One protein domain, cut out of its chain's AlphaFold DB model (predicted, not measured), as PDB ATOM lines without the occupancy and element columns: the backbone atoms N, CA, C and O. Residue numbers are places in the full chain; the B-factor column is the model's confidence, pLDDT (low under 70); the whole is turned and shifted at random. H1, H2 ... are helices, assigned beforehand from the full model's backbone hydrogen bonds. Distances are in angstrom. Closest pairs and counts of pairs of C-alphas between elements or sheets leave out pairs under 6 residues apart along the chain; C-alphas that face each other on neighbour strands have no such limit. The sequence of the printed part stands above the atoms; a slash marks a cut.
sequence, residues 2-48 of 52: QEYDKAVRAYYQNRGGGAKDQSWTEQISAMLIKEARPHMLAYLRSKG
ATOM      1  N   GLN A   2      33.630 122.365  66.425       62.38
ATOM      2  CA  GLN A   2      34.287 121.080  66.125       62.38
ATOM      3  C   GLN A   2      35.728 120.924  66.650       62.38
ATOM      4  O   GLN A   2      36.109 119.833  67.062       62.38
ATOM      5  N   GLU A   3      36.548 121.982  66.660       66.06
ATOM      6  CA  GLU A   3      37.905 121.895  67.233       66.06
ATOM      7  C   GLU A   3      37.902 121.767  68.757       66.06
ATOM      8  O   GLU A   3      38.718 121.043  69.326       66.06
ATOM      9  N   TYR A   4      36.939 122.414  69.414       68.00
ATOM     10  CA  TYR A   4      36.769 122.321  70.859       68.00
ATOM     11  C   TYR A   4      36.348 120.903  71.266       68.00
ATOM     12  O   TYR A   4      36.939 120.322  72.173       68.00
ATOM     13  N   ASP A   5      35.422 120.291  70.519       65.94
ATOM     14  CA  ASP A   5      35.018 118.898  70.746       65.94
ATOM     15  C   ASP A   5      36.196 117.918  70.586       65.94
ATOM     16  O   ASP A   5      36.326 116.977  71.370       65.94
ATOM     17  N   LYS A   6      37.101 118.153  69.620       71.94
ATOM     18  CA  LYS A   6      38.313 117.331  69.434       71.94
ATOM     19  C   LYS A   6      39.278 117.444  70.613       71.94
ATOM     20  O   LYS A   6      39.778 116.422  71.082       71.94
ATOM     21  N   ALA A   7      39.523 118.660  71.106       75.00
ATOM     22  CA  ALA A   7      40.404 118.890  72.249       75.00
ATOM     23  C   ALA A   7      39.874 118.209  73.518       75.00
ATOM     24  O   ALA A   7      40.621 117.549  74.243       75.00
ATOM     25  N   VAL A   8      38.563 118.302  73.755       69.56
ATOM     26  CA  VAL A   8      37.936 117.680  74.922       69.56
ATOM     27  C   VAL A   8      37.911 116.152  74.802       69.56
ATOM     28  O   VAL A   8      38.195 115.460  75.780       69.56
ATOM     29  N   ARG A   9      37.679 115.607  73.601       69.06
ATOM     30  CA  ARG A   9      37.780 114.161  73.354       69.06
ATOM     31  C   ARG A   9      39.188 113.642  73.645       69.06
ATOM     32  O   ARG A   9      39.331 112.655  74.360       69.06
ATOM     33  N   ALA A  10      40.226 114.330  73.173       73.31
ATOM     34  CA  ALA A  10      41.615 113.962  73.453       73.31
ATOM     35  C   ALA A  10      41.954 114.023  74.956       73.31
ATOM     36  O   ALA A  10      42.677 113.163  75.465       73.31
ATOM     37  N   TYR A  11      41.404 115.003  75.680       71.25
ATOM     38  CA  TYR A  11      41.556 115.120  77.131       71.25
ATOM     39  C   TYR A  11      40.901 113.953  77.887       71.25
ATOM     40  O   TYR A  11      41.538 113.347  78.750       71.25
ATOM     41  N   TYR A  12      39.657 113.594  77.547       65.56
ATOM     42  CA  TYR A  12      38.957 112.476  78.191       65.56
ATOM     43  C   TYR A  12      39.569 111.110  77.857       65.56
ATOM     44  O   TYR A  12      39.586 110.240  78.723       65.56
ATOM     45  N   GLN A  13      40.133 110.933  76.657       68.12
ATOM     46  CA  GLN A  13      40.818 109.696  76.254       68.12
ATOM     47  C   GLN A  13      42.103 109.429  77.060       68.12
ATOM     48  O   GLN A  13      42.416 108.280  77.357       68.12
ATOM     49  N   ASN A  14      42.833 110.476  77.461       68.25
ATOM     50  CA  ASN A  14      44.092 110.333  78.204       68.25
ATOM     51  C   ASN A  14      43.924 110.345  79.733       68.25
ATOM     52  O   ASN A  14      44.865 110.036  80.466       68.25
ATOM     53  N   ARG A  15      42.737 110.688  80.248       65.12
ATOM     54  CA  ARG A  15      42.456 110.678  81.687       65.12
ATOM     55  C   ARG A  15      42.123 109.249  82.123       65.12
ATOM     56  O   ARG A  15      40.960 108.865  82.189       65.12
ATOM     57  N   GLY A  16      43.170 108.461  82.379       59.19
ATOM     58  CA  GLY A  16      43.093 107.060  82.801       59.19
ATOM     59  C   GLY A  16      42.014 106.816  83.859       59.19
ATOM     60  O   GLY A  16      42.071 107.359  84.961       59.19
ATOM     61  N   GLY A  17      41.005 106.023  83.496       55.41
ATOM     62  CA  GLY A  17      39.866 105.725  84.371       55.41
ATOM     63  C   GLY A  17      38.578 105.273  83.680       55.41
ATOM     64  O   GLY A  17      37.589 105.028  84.364       55.41
ATOM     65  N   GLY A  18      38.566 105.141  82.353       52.91
ATOM     66  CA  GLY A  18      37.451 104.557  81.608       52.91
ATOM     67  C   GLY A  18      37.166 105.348  80.344       52.91
ATOM     68  O   GLY A  18      36.934 106.552  80.410       52.91
ATOM     69  N   ALA A  19      37.188 104.661  79.202       52.03
ATOM     70  CA  ALA A  19      36.869 105.207  77.890       52.03
ATOM     71  C   ALA A  19      35.413 105.700  77.854       52.03
ATOM     72  O   ALA A  19      34.501 104.993  77.431       52.03
ATOM     73  N   LYS A  20      35.171 106.915  78.342       56.41
ATOM     74  CA  LYS A  20      33.926 107.631  78.088       56.41
ATOM     75  C   LYS A  20      34.136 108.421  76.812       56.41
ATOM     76  O   LYS A  20      34.652 109.531  76.844       56.41
ATOM     77  N   ASP A  21      33.728 107.838  75.693       58.06
ATOM     78  CA  ASP A  21      33.707 108.502  74.387       58.06
ATOM     79  C   ASP A  21      32.527 109.492  74.266       58.06
ATOM     80  O   ASP A  21      31.896 109.612  73.224       58.06
ATOM     81  N   GLN A  22      32.190 110.167  75.370       59.22
ATOM     82  CA  GLN A  22      31.162 111.201  75.410       59.22
ATOM     83  C   GLN A  22      31.818 112.538  75.094       59.22
ATOM     84  O   GLN A  22      32.755 112.966  75.773       59.22
ATOM     85  N   SER A  23      31.323 113.201  74.056       63.00
ATOM     86  CA  SER A  23      31.702 114.578  73.775       63.00
ATOM     87  C   SER A  23      31.213 115.499  74.897       63.00
ATOM     88  O   SER A  23      30.197 115.253  75.555       63.00
ATOM     89  N   TRP A  24      31.926 116.607  75.105       59.94
ATOM     90  CA  TRP A  24      31.534 117.639  76.069       59.94
ATOM     91  C   TRP A  24      30.105 118.136  75.828       59.94
ATOM     92  O   TRP A  24      29.330 118.310  76.767       59.94
ATOM     93  N   THR A  25      29.747 118.301  74.556       61.41
ATOM     94  CA  THR A  25      28.431 118.768  74.125       61.41
ATOM     95  C   THR A  25      27.321 117.780  74.502       61.41
ATOM     96  O   THR A  25      26.270 118.211  74.975       61.41
ATOM     97  N   GLU A  26      27.549 116.468  74.390       68.00
ATOM     98  CA  GLU A  26      26.589 115.445  74.840       68.00
ATOM     99  C   GLU A  26      26.406 115.463  76.361       68.00
ATOM    100  O   GLU A  26      25.276 115.416  76.853       68.00
ATOM    101  N   GLN A  27      27.500 115.599  77.118       67.31
ATOM    102  CA  GLN A  27      27.444 115.639  78.579       67.31
ATOM    103  C   GLN A  27      26.717 116.892  79.093       67.31
ATOM    104  O   GLN A  27      25.868 116.798  79.981       67.31
ATOM    105  N   ILE A  28      27.030 118.064  78.537       69.44
ATOM    106  CA  ILE A  28      26.406 119.332  78.931       69.44
ATOM    107  C   ILE A  28      24.933 119.361  78.526       69.44
ATOM    108  O   ILE A  28      24.093 119.752  79.335       69.44
ATOM    109  N   SER A  29      24.595 118.875  77.329       72.12
ATOM    110  CA  SER A  29      23.198 118.780  76.889       72.12
ATOM    111  C   SER A  29      22.386 117.888  77.827       72.12
ATOM    112  O   SER A  29      21.333 118.303  78.301       72.12
ATOM    113  N   ALA A  30      22.904 116.712  78.197       69.19
ATOM    114  CA  ALA A  30      22.241 115.824  79.153       69.19
ATOM    115  C   ALA A  30      22.031 116.472  80.536       69.19
ATOM    116  O   ALA A  30      20.998 116.256  81.169       69.19
ATOM    117  N   MET A  31      22.985 117.287  80.997       68.38
ATOM    118  CA  MET A  31      22.877 118.011  82.269       68.38
ATOM    119  C   MET A  31      21.872 119.168  82.229       68.38
ATOM    120  O   MET A  31      21.267 119.470  83.254       68.38
ATOM    121  N   LEU A  32      21.689 119.808  81.073       68.94
ATOM    122  CA  LEU A  32      20.812 120.973  80.912       68.94
ATOM    123  C   LEU A  32      19.350 120.615  80.610       68.94
ATOM    124  O   LEU A  32      18.481 121.466  80.771       68.94
ATOM    125  N   ILE A  33      19.055 119.371  80.213       67.69
ATOM    126  CA  ILE A  33      17.682 118.922  79.909       67.69
ATOM    127  C   ILE A  33      16.774 118.935  81.150       67.69
ATOM    128  O   ILE A  33      15.561 119.093  81.025       67.69
ATOM    129  N   LYS A  34      17.333 118.764  82.352       65.56
ATOM    130  CA  LYS A  34      16.554 118.671  83.592       65.56
ATOM    131  C   LYS A  34      16.911 119.815  84.529       65.56
ATOM    132  O   LYS A  34      18.087 120.079  84.758       65.56
ATOM    133  N   GLU A  35      15.903 120.455  85.125       66.00
ATOM    134  CA  GLU A  35      16.125 121.438  86.189       66.00
ATOM    135  C   GLU A  35      16.939 120.803  87.322       66.00
ATOM    136  O   GLU A  35      16.446 119.976  88.091       66.00
ATOM    137  N   ALA A  36      18.216 121.177  87.416       69.69
ATOM    138  CA  ALA A  36      19.150 120.514  88.316       69.69
ATOM    139  C   ALA A  36      18.799 120.741  89.795       69.69
ATOM    140  O   ALA A  36      19.084 119.883  90.631       69.69
ATOM    141  N   ARG A  37      18.224 121.905  90.145       81.94
ATOM    142  CA  ARG A  37      17.954 122.299  91.540       81.94
ATOM    143  C   ARG A  37      16.767 123.274  91.673       81.94
ATOM    144  O   ARG A  37      16.981 124.444  91.996       81.94
ATOM    145  N   PRO A  38      15.514 122.814  91.505       82.31
ATOM    146  CA  PRO A  38      14.331 123.687  91.556       82.31
ATOM    147  C   PRO A  38      14.130 124.397  92.913       82.31
ATOM    148  O   PRO A  38      13.543 125.472  92.983       82.31
ATOM    149  N   HIS A  39      14.669 123.851  94.010       85.31
ATOM    150  CA  HIS A  39      14.533 124.414  95.361       85.31
ATOM    151  C   HIS A  39      15.497 125.575  95.674       85.31
ATOM    152  O   HIS A  39      15.342 126.241  96.699       85.31
ATOM    153  N   MET A  40      16.502 125.834  94.827       89.44
ATOM    154  CA  MET A  40      17.561 126.808  95.133       89.44
ATOM    155  C   MET A  40      17.035 128.231  95.286       89.44
ATOM    156  O   MET A  40      17.502 128.960  96.157       89.44
ATOM    157  N   LEU A  41      16.031 128.620  94.497       85.81
ATOM    158  CA  LEU A  41      15.436 129.952  94.598       85.81
ATOM    159  C   LEU A  41      14.771 130.171  95.965       85.81
ATOM    160  O   LEU A  41      14.979 131.206  96.597       85.81
ATOM    161  N   ALA A  42      14.002 129.189  96.439       87.88
ATOM    162  CA  ALA A  42      13.358 129.246  97.748       87.88
ATOM    163  C   ALA A  42      14.394 129.247  98.884       87.88
ATOM    164  O   ALA A  42      14.282 130.036  99.823       87.88
ATOM    165  N   TYR A  43      15.440 128.424  98.766       90.69
ATOM    166  CA  TYR A  43      16.532 128.376  99.737       90.69
ATOM    167  C   TYR A  43      17.279 129.714  99.838       90.69
ATOM    168  O   TYR A  43      17.434 130.240 100.938       90.69
ATOM    169  N   LEU A  44      17.681 130.310  98.710       91.38
ATOM    170  CA  LEU A  44      18.389 131.597  98.691       91.38
ATOM    171  C   LEU A  44      17.547 132.717  99.314       91.38
ATOM    172  O   LEU A  44      18.055 133.464 100.151       91.38
ATOM    173  N   ARG A  45      16.244 132.757  99.007       91.62
ATOM    174  CA  ARG A  45      15.299 133.699  99.627       91.62
ATOM    175  C   ARG A  45      15.170 133.487 101.139       91.62
ATOM    176  O   ARG A  45      15.186 134.465 101.879       91.62
ATOM    177  N   SER A  46      15.117 132.237 101.613       91.31
ATOM    178  CA  SER A  46      15.080 131.923 103.057       91.31
ATOM    179  C   SER A  46      16.342 132.351 103.814       91.31
ATOM    180  O   SER A  46      16.305 132.544 105.025       91.31
ATOM    181  N   LYS A  47      17.464 132.508 103.104       91.88
ATOM    182  CA  LYS A  47      18.750 132.952 103.653       91.88
ATOM    183  C   LYS A  47      18.972 134.462 103.536       91.88
ATOM    184  O   LYS A  47      20.027 134.939 103.931       91.88
ATOM    185  N   GLY A  48      17.995 135.203 103.018       90.56
ATOM    186  CA  GLY A  48      18.076 136.654 102.868       90.56
ATOM    187  C   GLY A  48      18.825 137.133 101.622       90.56
ATOM    188  O   GLY A  48      19.050 138.329 101.474       90.56
TER     189      GLY A  48
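What this domain is: This is residues 2 to 48 of the 52 residues of an uncharacterized protein of Desulfofustis sp. PB-SRB1 (UniProt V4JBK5). This is an extended chain with no compact core: the helix H1 stands crosswise at one end, and H2, a bare link and the small helix H3 follow one another away from it as a long arm. Residues 27 to 48 stick out free of the rest, and at the H1 end a loop, free at residues 14 to 19, sticks out beyond the last residue of H1 before the chain folds back to H1's side, where H2 begins. The printed part has 47 residues with three named helices, H1, H2 and H3 in that order, and no named strand; the class is all helix, with 29 of the 47 residues in the helices. The whole is extended, with a radius of gyration of the C-alphas of 16.4 A, and elongated, spanning 44 by 23 by 16 A.

How they stand to each other: The longest helix is H1, residues 2 to 14. It touches H2, residues 24 to 32, with its residues 5 to 9 alone. There are 4 pairs of C-alphas within 8 A, and the closest C-alphas, those of Asp 5 and Trp 24, are 6.5 A apart. The lines of H1 and H2 stand at 86 degrees, about perpendicular, and their centres are 14.4 A apart. H3, residues 40 to 46, touches no helix and is apart from both H1 and H2. In H1, H2 and H3 every pair of O of residue i and N of residue i+4 inside the helix is within hydrogen-bond range.

Where its parts are: H1 begins at Gln 2, with its C-alpha at (34.287, 121.080, 66.125), and ends at Asn 14, with its C-alpha at (44.092, 110.333, 78.204); it is 18.9 A long from first to last C-alpha. H2 runs from Trp 24, C-alpha at (31.534, 117.639, 76.069), to Leu 32 and is 12.2 A long. H3 runs from Met 40 to Ser 46, C-alpha at (15.080, 131.923, 103.057), and is 9.8 A long.

The domain as a whole: The two C-alphas farthest apart are those of Asn 14 and Gly 48, at 44.5 A; the first and last printed C-alphas, of Gln 2 and Gly 48, are 43.1 A apart. The printed part has no cut. The links from H1 to H2, 9 residues, and from H2 to H3, 7 residues, are both short. The mean pLDDT of the printed part is 71.3, and 30 residues are under 70: residues 2 to 5, 8 to 9, 12 to 28 and 30 to 36. The mean pLDDT is 69 for H1, 67 for H2 and 90 for H3.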